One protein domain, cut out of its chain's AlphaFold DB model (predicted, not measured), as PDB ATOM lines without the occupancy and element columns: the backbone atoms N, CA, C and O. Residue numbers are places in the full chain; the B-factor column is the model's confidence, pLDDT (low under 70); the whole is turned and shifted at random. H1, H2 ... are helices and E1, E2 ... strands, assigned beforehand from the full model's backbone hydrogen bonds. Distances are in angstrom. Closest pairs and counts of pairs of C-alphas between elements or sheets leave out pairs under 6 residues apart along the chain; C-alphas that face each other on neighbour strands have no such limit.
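What this domain is: This is residues 4 to 104 of the 104 residues of an uncharacterized protein of Ruminococcus albus 8 (UniProt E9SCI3). A strongly twisted sheet of five strands forms a wall, with E1 and E3 at its middle, and two separate helices, H2 and H4, cover parts of one face: H2 near the edge strand E2, H4 across E1 and E3. The small helices H1 and H3 lie near the other end of the longest axis from H2, and the last residues fold back to pair with E1. The 101 printed residues include four named helices and five named strands, in the order H1, E1, H2, E2, E3, H3, E4, E5, H4; the sheet is mixed, with the order E2, E1, E3, E5, E4. The class is mixed, helices and strands, with 50 of the 101 printed residues, under half, in named elements. The whole is compact, with a radius of gyration of the C-alphas of 13.4 A and spans of 40 by 27 by 21 A.

Where its parts are: The printed part begins with H1, residues 4 to 8, whose C-alpha 4 is at (13.511, 24.404, 31.927). E1, residues 14 to 21, is the longest strand, 23.3 A from its C-alpha 14 at (15.804, 17.402, 41.117) to its last C-alpha. H2, residues 22 to 29, follows directly and is 10.3 A long. E2 holds residues 40 to 43 and E3 residues 53 to 58, 9.4 A and 16.6 A long. H3, residues 66 to 69, runs directly into E4, residues 70 to 72. E5 holds residues 83 to 85. H4, residues 88 to 96, is the longest helix, 12.6 A from first to last C-alpha, and ends with C-alpha 96 at (1.360, 18.635, 33.313).

How they stand to each other: E1 and E3 are antiparallel neighbours at 161 degrees, with N 17 and O 55 at 2.8 A and N 55 and O 17 at 2.9 A, within hydrogen-bond range. The edge strand E2 and E1 are parallel neighbours at 28 degrees, with N 41 and O 18 at 2.8 A, within hydrogen-bond range. E3 and E5 are antiparallel at 146 degrees, with N 85 and O 56 at 2.8 A. E5 and the edge strand E4 form an antiparallel hairpin at 140 degrees, with N 84 and O 71 at 2.8 A. E1, H2 and E2 make a strand-helix-strand unit, two parallel neighbour strands with a helix between, and its crossover is right-handed. E3, H3 and E4 make a split unit, with E5 between the two strands in the sheet, also right-handed. H2 and H4 are on the same face of the sheet, in two layers of sheet and helices, and are apart from each other. H4 has a height over the sheet of 8.6 A, lies only just over E1 and E3, with 3 C-alphas falling on each, and runs across the strands at 71 degrees to E1 on the local plane. Its closest C-alphas to E3 are those of Asn 88 and Tyr 54, 5.1 A apart. H2 has a height of 9.2 A and runs only just along the strands, at 28 degrees to E1 on the local plane; its closest C-alphas to E2 are those of Leu 22 and Ala 42, 5.3 A apart. H3 only grazes the sheet. H1 is not on it and is close to H3 but not clearly touching, the C-alphas of Leu 4 and Leu 66 being 7.4 A apart. Every O i to N i+4 pair is within hydrogen-bond range in H1 and H2, 3 of 5 are in H4, and H3 is too short for such a pair.

The domain as a whole: The two C-alphas farthest apart are those of Gly 46 and Asp 63, 40.1 A. The printed part has no cut, and none of its links is long. Residues 102 to 103 pair antiparallel with residues 15 to 16 of E1. The mean pLDDT of the printed part is 94.8, and no printed residue is under 70.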
ATOM      1  N   LEU A   4      13.499  25.009  30.603       95.38
ATOM      2  CA  LEU A   4      13.511  24.404  31.927       95.38
ATOM      3  C   LEU A   4      13.648  22.885  31.824       95.38
ATOM      4  O   LEU A   4      14.551  22.343  32.442       95.38
ATOM      5  N   THR A   5      12.835  22.214  31.002       95.50
ATOM      6  CA  THR A   5      12.945  20.756  30.821       95.50
ATOM      7  C   THR A   5      14.290  20.363  30.210       95.50
ATOM      8  O   THR A   5      14.918  19.438  30.699       95.50
ATOM      9  N   ASP A   6      14.790  21.132  29.232       95.12
ATOM     10  CA  ASP A   6      16.111  20.885  28.632       95.12
ATOM     11  C   ASP A   6      17.242  20.961  29.673       95.12
ATOM     12  O   ASP A   6      18.230  20.244  29.563       95.12
ATOM     13  N   PHE A   7      17.119  21.848  30.670       96.50
ATOM     14  CA  PHE A   7      18.064  21.947  31.782       96.50
ATOM     15  C   PHE A   7      17.888  20.799  32.780       96.50
ATOM     16  O   PHE A   7      18.874  20.215  33.209       96.50
ATOM     17  N   LEU A   8      16.651  20.462  33.145       97.06
ATOM     18  CA  LEU A   8      16.373  19.377  34.087       97.06
ATOM     19  C   LEU A   8      16.863  18.022  33.564       97.06
ATOM     20  O   LEU A   8      17.403  17.240  34.339       97.06
ATOM     21  N   ASP A   9      16.790  17.795  32.252       95.62
ATOM     22  CA  ASP A   9      17.299  16.582  31.603       95.62
ATOM     23  C   ASP A   9      18.836  16.437  31.684       95.62
ATOM     24  O   ASP A   9      19.366  15.356  31.416       95.62
ATOM     25  N   THR A  10      19.579  17.498  32.039       95.69
ATOM     26  CA  THR A  10      21.034  17.415  32.274       95.69
ATOM     27  C   THR A  10      21.403  17.137  33.727       95.69
ATOM     28  O   THR A  10      22.572  16.862  34.005       95.69
ATOM     29  N   GLN A  11      20.446  17.232  34.652       95.75
ATOM     30  CA  GLN A  11      20.684  17.042  36.079       95.75
ATOM     31  C   GLN A  11      20.650  15.551  36.441       95.75
ATOM     32  O   GLN A  11      19.990  14.751  35.780       95.75
ATOM     33  N   SER A  12      21.367  15.163  37.501       95.19
ATOM     34  CA  SER A  12      21.271  13.799  38.046       95.19
ATOM     35  C   SER A  12      19.899  13.515  38.644       95.19
ATOM     36  O   SER A  12      19.420  12.388  38.563       95.19
ATOM     37  N   ASP A  13      19.330  14.535  39.278       97.88
ATOM     38  CA  ASP A  13      18.023  14.557  39.907       97.88
ATOM     39  C   ASP A  13      17.643  15.998  40.259       97.88
ATOM     40  O   ASP A  13      18.470  16.919  40.269       97.88
ATOM     41  N   PHE A  14      16.369  16.174  40.573       98.31
ATOM     42  CA  PHE A  14      15.804  17.402  41.117       98.31
ATOM     43  C   PHE A  14      14.571  17.063  41.951       98.31
ATOM     44  O   PHE A  14      14.069  15.939  41.917       98.31
ATOM     45  N   PHE A  15      14.064  18.031  42.708       98.50
ATOM     46  CA  PHE A  15      12.929  17.805  43.598       98.50
ATOM     47  C   PHE A  15      11.813  18.813  43.351       98.50
ATOM     48  O   PHE A  15      12.072  20.015  43.279       98.50
ATOM     49  N   ILE A  16      10.569  18.342  43.251       98.50
ATOM     50  CA  ILE A  16       9.380  19.195  43.137       98.50
ATOM     51  C   ILE A  16       8.572  19.108  44.436       98.50
ATOM     52  O   ILE A  16       8.149  18.035  44.848       98.50
ATOM     53  N   GLU A  17       8.315  20.246  45.073       98.12
ATOM     54  CA  GLU A  17       7.480  20.358  46.272       98.12
ATOM     55  C   GLU A  17       6.236  21.207  45.989       98.12
ATOM     56  O   GLU A  17       6.297  22.212  45.274       98.12
ATOM     57  N   VAL A  18       5.119  20.853  46.620       97.62
ATOM     58  CA  VAL A  18       3.950  21.717  46.773       97.62
ATOM     59  C   VAL A  18       3.702  22.005  48.254       97.62
ATOM     60  O   VAL A  18       3.590  21.102  49.080       97.62
ATOM     61  N   GLU A  19       3.576  23.282  48.602       96.25
ATOM     62  CA  GLU A  19       3.226  23.734  49.945       96.25
ATOM     63  C   GLU A  19       1.817  24.332  49.968       96.25
ATOM     64  O   GLU A  19       1.457  25.209  49.176       96.25
ATOM     65  N   GLY A  20       1.010  23.902  50.935       96.00
ATOM     66  CA  GLY A  20      -0.348  24.397  51.113       96.00
ATOM     67  C   GLY A  20      -1.101  23.652  52.203       96.00
ATOM     68  O   GLY A  20      -0.584  22.734  52.831       96.00
ATOM     69  N   THR A  21      -2.351  24.035  52.453       95.12
ATOM     70  CA  THR A  21      -3.236  23.194  53.271       95.12
ATOM     71  C   THR A  21      -3.561  21.917  52.498       95.12
ATOM     72  O   THR A  21      -3.806  21.993  51.291       95.12
ATOM     73  N   LEU A  22      -3.625  20.768  53.178       94.56
ATOM     74  CA  LEU A  22      -3.858  19.470  52.528       94.56
ATOM     75  C   LEU A  22      -5.121  19.477  51.651       94.56
ATOM     76  O   LEU A  22      -5.070  19.041  50.509       94.56
ATOM     77  N   ASP A  23      -6.205  20.101  52.118       93.25
ATOM     78  CA  ASP A  23      -7.446  20.259  51.343       93.25
ATOM     79  C   ASP A  23      -7.244  20.974  49.997       93.25
ATOM     80  O   ASP A  23      -7.899  20.659  49.005       93.25
ATOM     81  N   LYS A  24      -6.340  21.961  49.939       93.56
ATOM     82  CA  LYS A  24      -6.055  22.703  48.703       93.56
ATOM     83  C   LYS A  24      -5.172  21.898  47.766       93.56
ATOM     84  O   LYS A  24      -5.393  21.951  46.560       93.56
ATOM     85  N   ILE A  25      -4.198  21.180  48.326       95.38
ATOM     86  CA  ILE A  25      -3.320  20.280  47.576       95.38
ATOM     87  C   ILE A  25      -4.179  19.198  46.920       95.38
ATOM     88  O   ILE A  25      -4.178  19.088  45.698       95.38
ATOM     89  N   ARG A  26      -5.020  18.517  47.710       95.31
ATOM     90  CA  ARG A  26      -5.943  17.481  47.237       95.31
ATOM     91  C   ARG A  26      -6.868  17.967  46.133       95.31
ATOM     92  O   ARG A  26      -6.913  17.400  45.048       95.31
ATOM     93  N   ARG A  27      -7.507  19.118  46.352       93.69
ATOM     94  CA  ARG A  27      -8.394  19.731  45.357       93.69
ATOM     95  C   ARG A  27      -7.704  20.022  44.018       93.69
ATOM     96  O   ARG A  27      -8.385  20.071  42.995       93.69
ATOM     97  N   LYS A  28      -6.398  20.307  44.019       93.75
ATOM     98  CA  LYS A  28      -5.651  20.663  42.806       93.75
ATOM     99  C   LYS A  28      -4.988  19.456  42.143       93.75
ATOM    100  O   LYS A  28      -4.923  19.448  40.919       93.75
ATOM    101  N   LEU A  29      -4.488  18.499  42.923       93.06
ATOM    102  CA  LEU A  29      -3.592  17.443  42.443       93.06
ATOM    103  C   LEU A  29      -4.154  16.019  42.591       93.06
ATOM    104  O   LEU A  29      -3.665  15.128  41.908       93.06
ATOM    105  N   GLY A  30      -5.189  15.807  43.409       92.88
ATOM    106  CA  GLY A  30      -5.807  14.493  43.628       92.88
ATOM    107  C   GLY A  30      -6.180  14.256  45.091       92.88
ATOM    108  O   GLY A  30      -5.411  14.576  45.996       92.88
ATOM    109  N   ASP A  31      -7.369  13.702  45.340       91.00
ATOM    110  CA  ASP A  31      -7.897  13.489  46.699       91.00
ATOM    111  C   ASP A  31      -7.149  12.405  47.500       91.00
ATOM    112  O   ASP A  31      -7.316  12.314  48.717       91.00
ATOM    113  N   ASP A  32      -6.327  11.597  46.833       93.19
ATOM    114  CA  ASP A  32      -5.546  10.496  47.392       93.19
ATOM    115  C   ASP A  32      -4.219  10.921  48.037       93.19
ATOM    116  O   ASP A  32      -3.658  10.131  48.791       93.19
ATOM    117  N   LEU A  33      -3.768  12.165  47.826       93.50
ATOM    118  CA  LEU A  33      -2.537  12.677  48.434       93.50
ATOM    119  C   LEU A  33      -2.633  12.763  49.964       93.50
ATOM    120  O   LEU A  33      -3.637  13.230  50.512       93.50
ATOM    121  N   ASP A  34      -1.567  12.397  50.662       94.12
ATOM    122  CA  ASP A  34      -1.410  12.504  52.110       94.12
ATOM    123  C   ASP A  34      -0.274  13.468  52.503       94.12
ATOM    124  O   ASP A  34       0.505  13.932  51.676       94.12
ATOM    125  N   ARG A  35      -0.205  13.829  53.790       93.50
ATOM    126  CA  ARG A  35       0.836  14.712  54.337       93.50
ATOM    127  C   ARG A  35       2.226  14.082  54.278       93.50
ATOM    128  O   ARG A  35       3.200  14.828  54.298       93.50
ATOM    129  N   ASP A  36       2.283  12.755  54.259       93.69
ATOM    130  CA  ASP A  36       3.525  11.985  54.241       93.69
ATOM    131  C   ASP A  36       4.011  11.660  52.815       93.69
ATOM    132  O   ASP A  36       5.082  11.070  52.660       93.69
ATOM    133  N   ASP A  37       3.251  12.037  51.777       95.81
ATOM    134  CA  ASP A  37       3.667  11.832  50.390       95.81
ATOM    135  C   ASP A  37       4.867  12.708  50.025       95.81
ATOM    136  O   ASP A  37       4.991  13.865  50.444       95.81
ATOM    137  N   ASP A  38       5.759  12.153  49.201       96.12
ATOM    138  CA  ASP A  38       6.962  12.863  48.789       96.12
ATOM    139  C   ASP A  38       6.608  14.135  48.003       96.12
ATOM    140  O   ASP A  38       5.700  14.168  47.171       96.12
ATOM    141  N   GLY A  39       7.303  15.224  48.320       96.38
ATOM    142  CA  GLY A  39       7.008  16.545  47.766       96.38
ATOM    143  C   GLY A  39       5.745  17.227  48.306       96.38
ATOM    144  O   GLY A  39       5.448  18.342  47.873       96.38
ATOM    145  N   VAL A  40       5.019  16.649  49.271       97.25
ATOM    146  CA  VAL A  40       3.899  17.328  49.945       97.25
ATOM    147  C   VAL A  40       4.381  18.047  51.209       97.25
ATOM    148  O   VAL A  40       4.684  17.445  52.235       97.25
ATOM    149  N   CYS A  41       4.378  19.381  51.188       95.88
ATOM    150  CA  CYS A  41       4.574  20.209  52.378       95.88
ATOM    151  C   CYS A  41       3.223  20.712  52.908       95.88
ATOM    152  O   CYS A  41       2.840  21.879  52.747       95.88
ATOM    153  N   ALA A  42       2.475  19.818  53.555       94.75
ATOM    154  CA  ALA A  42       1.177  20.155  54.123       94.75
ATOM    155  C   ALA A  42       1.308  21.054  55.367       94.75
ATOM    156  O   ALA A  42       1.961  20.714  56.353       94.75
ATOM    157  N   LEU A  43       0.618  22.192  55.351       93.06
ATOM    158  CA  LEU A  43       0.516  23.087  56.501       93.06
ATOM    159  C   LEU A  43      -0.436  22.525  57.566       93.06
ATOM    160  O   LEU A  43      -1.320  21.705  57.284       93.06
ATOM    161  N   ALA A  44      -0.271  23.012  58.797       88.75
ATOM    162  CA  ALA A  44      -1.153  22.681  59.909       88.75
ATOM    163  C   ALA A  44      -2.607  23.085  59.611       88.75
ATOM    164  O   ALA A  44      -2.866  24.088  58.932       88.75
ATOM    165  N   ASP A  45      -3.552  22.323  60.155       79.94
ATOM    166  CA  ASP A  45      -4.981  22.579  59.986       79.94
ATOM    167  C   ASP A  45      -5.351  23.986  60.483       79.94
ATOM    168  O   ASP A  45      -4.902  24.435  61.537       79.94
ATOM    169  N   GLY A  46      -6.146  24.714  59.693       76.44
ATOM    170  CA  GLY A  46      -6.527  26.100  59.996       76.44
ATOM    171  C   GLY A  46      -5.485  27.169  59.639       76.44
ATOM    172  O   GLY A  46      -5.711  28.346  59.921       76.44
ATOM    173  N   SER A  47      -4.368  26.808  58.995       86.06
ATOM    174  CA  SER A  47      -3.393  27.783  58.485       86.06
ATOM    175  C   SER A  47      -4.026  28.746  57.474       86.06
ATOM    176  O   SER A  47      -4.641  28.330  56.491       86.06
ATOM    177  N   ASN A  48      -3.826  30.052  57.674       80.94
ATOM    178  CA  ASN A  48      -4.318  31.084  56.757       80.94
ATOM    179  C   ASN A  48      -3.379  31.247  55.546       80.94
ATOM    180  O   ASN A  48      -2.619  32.210  55.450       80.94
ATOM    181  N   LYS A  49      -3.409  30.272  54.634       83.50
ATOM    182  CA  LYS A  49      -2.656  30.272  53.370       83.50
ATOM    183  C   LYS A  49      -3.629  30.531  52.223       83.50
ATOM    184  O   LYS A  49      -4.648  29.850  52.121       83.50
ATOM    185  N   TRP A  50      -3.338  31.489  51.344       82.94
ATOM    186  CA  TRP A  50      -4.255  31.883  50.263       82.94
ATOM    187  C   TRP A  50      -4.212  30.935  49.059       82.94
ATOM    188  O   TRP A  50      -5.271  30.566  48.549       82.94
ATOM    189  N   GLY A  51      -3.031  30.448  48.678       88.88
ATOM    190  CA  GLY A  51      -2.835  29.566  47.522       88.88
ATOM    191  C   GLY A  51      -1.896  28.395  47.799       88.88
ATOM    192  O   GLY A  51      -1.496  28.171  48.942       88.88
ATOM    193  N   LEU A  52      -1.583  27.658  46.738       95.25
ATOM    194  CA  LEU A  52      -0.483  26.699  46.722       95.25
ATOM    195  C   LEU A  52       0.796  27.419  46.308       95.25
ATOM    196  O   LEU A  52       0.748  28.359  45.513       95.25
ATOM    197  N   GLU A  53       1.920  26.973  46.844       96.50
ATOM    198  CA  GLU A  53       3.246  27.359  46.375       96.50
ATOM    199  C   GLU A  53       3.936  26.121  45.831       96.50
ATOM    200  O   GLU A  53       4.051  25.123  46.539       96.50
ATOM    201  N   TYR A  54       4.385  26.194  44.586       97.50
ATOM    202  CA  TYR A  54       5.184  25.153  43.966       97.50
ATOM    203  C   TYR A  54       6.648  25.565  43.991       97.50
ATOM    204  O   TYR A  54       6.997  26.725  43.753       97.50
ATOM    205  N   ARG A  55       7.512  24.607  44.307       97.88
ATOM    206  CA  ARG A  55       8.951  24.824  44.406       97.88
ATOM    207  C   ARG A  55       9.675  23.715  43.671       97.88
ATOM    208  O   ARG A  55       9.324  22.549  43.798       97.88
ATOM    209  N   LEU A  56      10.692  24.098  42.922       98.44
ATOM    210  CA  LEU A  56      11.623  23.192  42.268       98.44
ATOM    211  C   LEU A  56      12.996  23.404  42.895       98.44
ATOM    212  O   LEU A  56      13.431  24.549  43.011       98.44
ATOM    213  N   TYR A  57      13.673  22.325  43.266       98.56
ATOM    214  CA  TYR A  57      14.997  22.338  43.874       98.56
ATOM    215  C   TYR A  57      15.997  21.608  42.981       98.56
ATOM    216  O   TYR A  57      15.699  20.524  42.480       98.56
ATOM    217  N   THR A  58      17.172  22.203  42.776       98.44
ATOM    218  CA  THR A  58      18.210  21.686  41.871       98.44
ATOM    219  C   THR A  58      19.605  21.854  42.469       98.44
ATOM    220  O   THR A  58      19.846  22.745  43.289       98.44
ATOM    221  N   HIS A  59      20.540  20.989  42.067       98.12
ATOM    222  CA  HIS A  59      21.947  21.095  42.473       98.12
ATOM    223  C   HIS A  59      22.667  22.224  41.742       98.12
ATOM    224  O   HIS A  59      23.480  22.921  42.335       98.12
ATOM    225  N   GLU A  60      22.335  22.436  40.471       97.81
ATOM    226  CA  GLU A  60      22.921  23.496  39.661       97.81
ATOM    227  C   GLU A  60      21.882  24.559  39.304       97.81
ATOM    228  O   GLU A  60      20.675  24.404  39.518       97.81
ATOM    229  N   ARG A  61      22.361  25.663  38.734       96.94
ATOM    230  CA  ARG A  61      21.526  26.742  38.213       96.94
ATOM    231  C   ARG A  61      21.801  26.918  36.721       96.94
ATOM    232  O   ARG A  61      22.971  27.056  36.365       96.94
ATOM    233  N   PRO A  62      20.771  27.002  35.860       96.31
ATOM    234  CA  PRO A  62      20.978  27.231  34.435       96.31
ATOM    235  C   PRO A  62      21.507  28.643  34.166       96.31
ATOM    236  O   PRO A  62      21.366  29.553  34.989       96.31
ATOM    237  N   ASP A  63      22.052  28.859  32.972       95.06
ATOM    238  CA  ASP A  63      22.465  30.193  32.541       95.06
ATOM    239  C   ASP A  63      21.267  31.165  32.415       95.06
ATOM    240  O   ASP A  63      20.113  30.761  32.185       95.06
ATOM    241  N   PRO A  64      21.498  32.486  32.540       94.94
ATOM    242  CA  PRO A  64      20.485  33.490  32.245       94.94
ATOM    243  C   PRO A  64      19.918  33.351  30.815       94.94
ATOM    244  O   PRO A  64      20.645  33.017  29.880       94.94
ATOM    245  N   PRO A  65      18.626  33.665  30.592       93.50
ATOM    246  CA  PRO A  65      17.726  34.344  31.521       93.50
ATOM    247  C   PRO A  65      16.989  33.417  32.493       93.50
ATOM    248  O   PRO A  65      16.458  33.921  33.478       93.50
ATOM    249  N   LEU A  66      16.957  32.100  32.252       93.75
ATOM    250  CA  LEU A  66      16.220  31.162  33.109       93.75
ATOM    251  C   LEU A  66      16.798  31.147  34.529       93.75
ATOM    252  O   LEU A  66      16.052  31.260  35.498       93.75
ATOM    253  N   GLY A  67      18.130  31.134  34.649       95.69
ATOM    254  CA  GLY A  67      18.816  31.175  35.941       95.69
ATOM    255  C   GLY A  67      18.486  32.388  36.812       95.69
ATOM    256  O   GLY A  67      18.682  32.332  38.021       95.69
ATOM    257  N   ASN A  68      17.943  33.472  36.247       95.38
ATOM    258  CA  ASN A  68      17.548  34.647  37.028       95.38
ATOM    259  C   ASN A  68      16.312  34.396  37.905       95.38
ATOM    260  O   ASN A  68      16.061  35.168  38.826       95.38
ATOM    261  N   GLN A  69      15.544  33.343  37.615       95.94
ATOM    262  CA  GLN A  69      14.388  32.931  38.410       95.94
ATOM    263  C   GLN A  69      14.769  31.961  39.541       95.94
ATOM    264  O   GLN A  69      13.956  31.680  40.417       95.94
ATOM    265  N   PHE A  70      16.005  31.455  39.524       97.75
ATOM    266  CA  PHE A  70      16.536  30.579  40.559       97.75
ATOM    267  C   PHE A  70      17.241  31.401  41.639       97.75
ATOM    268  O   PHE A  70      18.020  32.321  41.367       97.75
ATOM    269  N   HIS A  71      17.006  31.017  42.885       96.75
ATOM    270  CA  HIS A  71      17.604  31.609  44.074       96.75
ATOM    271  C   HIS A  71      18.389  30.551  44.844       96.75
ATOM    272  O   HIS A  71      18.140  29.359  44.680       96.75
ATOM    273  N   SER A  72      19.332  30.971  45.689       97.81
ATOM    274  CA  SER A  72      19.956  30.045  46.637       97.81
ATOM    275  C   SER A  72      18.885  29.438  47.536       97.81
ATOM    276  O   SER A  72      18.038  30.159  48.074       97.81
ATOM    277  N   ASN A  73      18.919  28.119  47.684       97.19
ATOM    278  CA  ASN A  73      18.010  27.419  48.564       97.19
ATOM    279  C   ASN A  73      18.415  27.648  50.028       97.19
ATOM    280  O   ASN A  73      19.575  27.499  50.402       97.19
ATOM    281  N   THR A  74      17.443  28.015  50.860       95.12
ATOM    282  CA  THR A  74      17.620  28.179  52.312       95.12
ATOM    283  C   THR A  74      16.755  27.210  53.117       95.12
ATOM    284  O   THR A  74      16.727  27.295  54.343       95.12
ATOM    285  N   GLU A  75      16.017  26.317  52.452       93.69
ATOM    286  CA  GLU A  75      15.119  25.369  53.107       93.69
ATOM    287  C   GLU A  75      15.891  24.173  53.653       93.69
ATOM    288  O   GLU A  75      16.491  23.402  52.906       93.69
ATOM    289  N   ILE A  76      15.815  23.978  54.971       91.69
ATOM    290  CA  ILE A  76      16.543  22.911  55.675       91.69
ATOM    291  C   ILE A  76      16.075  21.517  55.232       91.69
ATOM    292  O   ILE A  76      16.887  20.602  55.175       91.69
ATOM    293  N   ARG A  77      14.784  21.342  54.903       90.31
ATOM    294  CA  ARG A  77      14.231  20.043  54.468       90.31
ATOM    295  C   ARG A  77      14.898  19.521  53.191       90.31
ATOM    296  O   ARG A  77      15.036  18.317  53.039       90.31
ATOM    297  N   HIS A  78      15.320  20.434  52.321       94.94
ATOM    298  CA  HIS A  78      15.873  20.142  51.000       94.94
ATOM    299  C   HIS A  78      17.319  20.623  50.898       94.94
ATOM    300  O   HIS A  78      17.731  21.145  49.867       94.94
ATOM    301  N   SER A  79      18.088  20.497  51.985       95.19
ATOM    302  CA  SER A  79      19.443  21.056  52.093       95.19
ATOM    303  C   SER A  79      20.462  20.456  51.123       95.19
ATOM    304  O   SER A  79      21.528  21.036  50.946       95.19
ATOM    305  N   ASP A  80      20.146  19.315  50.508       95.94
ATOM    306  CA  ASP A  80      20.998  18.668  49.505       95.94
ATOM    307  C   ASP A  80      20.973  19.403  48.150       95.94
ATOM    308  O   ASP A  80      21.867  19.216  47.325       95.94
ATOM    309  N   TYR A  81      19.990  20.283  47.931       98.06
ATOM    310  CA  TYR A  81      19.862  21.101  46.728       98.06
ATOM    311  C   TYR A  81      20.341  22.534  46.979       98.06
ATOM    312  O   TYR A  81      19.909  23.187  47.934       98.06
ATOM    313  N   GLU A  82      21.197  23.052  46.096       98.06
ATOM    314  CA  GLU A  82      21.803  24.384  46.245       98.06
ATOM    315  C   GLU A  82      20.874  25.520  45.798       98.06
ATOM    316  O   GLU A  82      20.964  26.646  46.306       98.06
ATOM    317  N   TYR A  83      19.968  25.243  44.857       98.44
ATOM    318  CA  TYR A  83      19.121  26.246  44.221       98.44
ATOM    319  C   TYR A  83      17.640  25.887  44.291       98.44
ATOM    320  O   TYR A  83      17.258  24.721  44.371       98.44
ATOM    321  N   ARG A  84      16.798  26.924  44.246       97.75
ATOM    322  CA  ARG A  84      15.340  26.818  44.224       97.75
ATOM    323  C   ARG A  84      14.715  27.781  43.215       97.75
ATOM    324  O   ARG A  84      15.052  28.966  43.201       97.75
ATOM    325  N   LEU A  85      13.741  27.294  42.455       97.88
ATOM    326  CA  LEU A  85      12.772  28.071  41.682       97.88
ATOM    327  C   LEU A  85      11.416  28.043  42.407       97.88
ATOM    328  O   LEU A  85      11.023  27.017  42.959       97.88
ATOM    329  N   SER A  86      10.705  29.171  42.452       96.31
ATOM    330  CA  SER A  86       9.406  29.301  43.147       96.31
ATOM    331  C   SER A  86       8.355  30.011  42.290       96.31
ATOM    332  O   SER A  86       7.482  30.710  42.802       96.31
ATOM    333  N   ASP A  87       8.483  29.871  40.973       95.81
ATOM    334  CA  ASP A  87       7.492  30.337  40.011       95.81
ATOM    335  C   ASP A  87       6.400  29.269  39.872       95.81
ATOM    336  O   ASP A  87       6.645  28.176  39.362       95.81
ATOM    337  N   ASN A  88       5.206  29.573  40.383       95.38
ATOM    338  CA  ASN A  88       4.105  28.615  40.428       95.38
ATOM    339  C   ASN A  88       3.709  28.099  39.046       95.38
ATOM    340  O   ASN A  88       3.419  26.911  38.923       95.38
ATOM    341  N   ASP A  89       3.684  28.973  38.038       94.75
ATOM    342  CA  ASP A  89       3.235  28.601  36.701       94.75
ATOM    343  C   ASP A  89       4.244  27.611  36.109       94.75
ATOM    344  O   ASP A  89       3.882  26.482  35.779       94.75
ATOM    345  N   LEU A  90       5.535  27.961  36.137       94.88
ATOM    346  CA  LEU A  90       6.594  27.106  35.597       94.88
ATOM    347  C   LEU A  90       6.721  25.759  36.302       94.88
ATOM    348  O   LEU A  90       6.956  24.753  35.638       94.88
ATOM    349  N   VAL A  91       6.617  25.726  37.633       96.56
ATOM    350  CA  VAL A  91       6.768  24.467  38.371       96.56
ATOM    351  C   VAL A  91       5.515  23.601  38.223       96.56
ATOM    352  O   VAL A  91       5.639  22.386  38.092       96.56
ATOM    353  N   SER A  92       4.314  24.190  38.180       95.12
ATOM    354  CA  SER A  92       3.091  23.408  37.954       95.12
ATOM    355  C   SER A  92       3.003  22.836  36.534       95.12
ATOM    356  O   SER A  92       2.579  21.691  36.385       95.12
ATOM    357  N   ASP A  93       3.516  23.549  35.523       95.56
ATOM    358  CA  ASP A  93       3.607  23.068  34.135       95.56
ATOM    359  C   ASP A  93       4.476  21.798  34.000       95.56
ATOM    360  O   ASP A  93       4.291  21.004  33.069       95.56
ATOM    361  N   LEU A  94       5.426  21.568  34.919       96.56
ATOM    362  CA  LEU A  94       6.211  20.328  34.949       96.56
ATOM    363  C   LEU A  94       5.329  19.118  35.277       96.56
ATOM    364  O   LEU A  94       5.496  18.062  34.664       96.56
ATOM    365  N   LEU A  95       4.360  19.274  36.181       94.62
ATOM    366  CA  LEU A  95       3.422  18.200  36.524       94.62
ATOM    367  C   LEU A  95       2.551  17.832  35.316       94.62
ATOM    368  O   LEU A  95       2.373  16.655  35.006       94.62
ATOM    369  N   ASP A  96       2.102  18.837  34.563       91.88
ATOM    370  CA  ASP A  96       1.360  18.635  33.313       91.88
ATOM    371  C   ASP A  96       2.231  18.008  32.204       91.88
ATOM    372  O   ASP A  96       1.717  17.388  31.269       91.88
ATOM    373  N   SER A  97       3.557  18.129  32.317       93.06
ATOM    374  CA  SER A  97       4.542  17.556  31.390       93.06
ATOM    375  C   SER A  97       4.984  16.130  31.754       93.06
ATOM    376  O   SER A  97       5.788  15.546  31.027       93.06
ATOM    377  N   GLY A  98       4.448  15.550  32.834       94.31
ATOM    378  CA  GLY A  98       4.707  14.167  33.249       94.31
ATOM    379  C   GLY A  98       5.759  13.993  34.348       94.31
ATOM    380  O   GLY A  98       6.071  12.854  34.692       94.31
ATOM    381  N   TYR A  99       6.281  15.086  34.908       96.88
ATOM    382  CA  TYR A  99       7.059  15.046  36.150       96.88
ATOM    383  C   TYR A  99       6.123  14.913  37.363       96.88
ATOM    384  O   TYR A  99       4.914  15.128  37.256       96.88
ATOM    385  N   TYR A 100       6.659  14.544  38.524       96.75
ATOM    386  CA  TYR A 100       5.864  14.255  39.723       96.75
ATOM    387  C   TYR A 100       6.368  15.015  40.954       96.75
ATOM    388  O   TYR A 100       7.478  15.539  40.962       96.75
ATOM    389  N   LEU A 101       5.533  15.123  41.991       97.81
ATOM    390  CA  LEU A 101       5.972  15.642  43.289       97.81
ATOM    391  C   LEU A 101       7.013  14.699  43.898       97.81
ATOM    392  O   LEU A 101       6.874  13.484  43.796       97.81
ATOM    393  N   GLY A 102       8.021  15.259  44.554       97.94
ATOM    394  CA  GLY A 102       9.135  14.508  45.109       97.94
ATOM    395  C   GLY A 102      10.371  14.540  44.218       97.94
ATOM    396  O   GLY A 102      10.535  15.422  43.363       97.94
ATOM    397  N   ARG A 103      11.267  13.580  44.444       97.81
ATOM    398  CA  ARG A 103      12.509  13.439  43.675       97.81
ATOM    399  C   ARG A 103      12.231  12.852  42.292       97.81
ATOM    400  O   ARG A 103      11.692  11.755  42.218       97.81
ATOM    401  N   ASN A 104      12.641  13.550  41.235       97.88
ATOM    402  CA  ASN A 104      12.540  13.111  39.839       97.88
ATOM    403  C   ASN A 104      13.885  12.632  39.298       97.88
ATOM    404  O   ASN A 104      14.921  13.208  39.706       97.88
TER     405      ASN A 104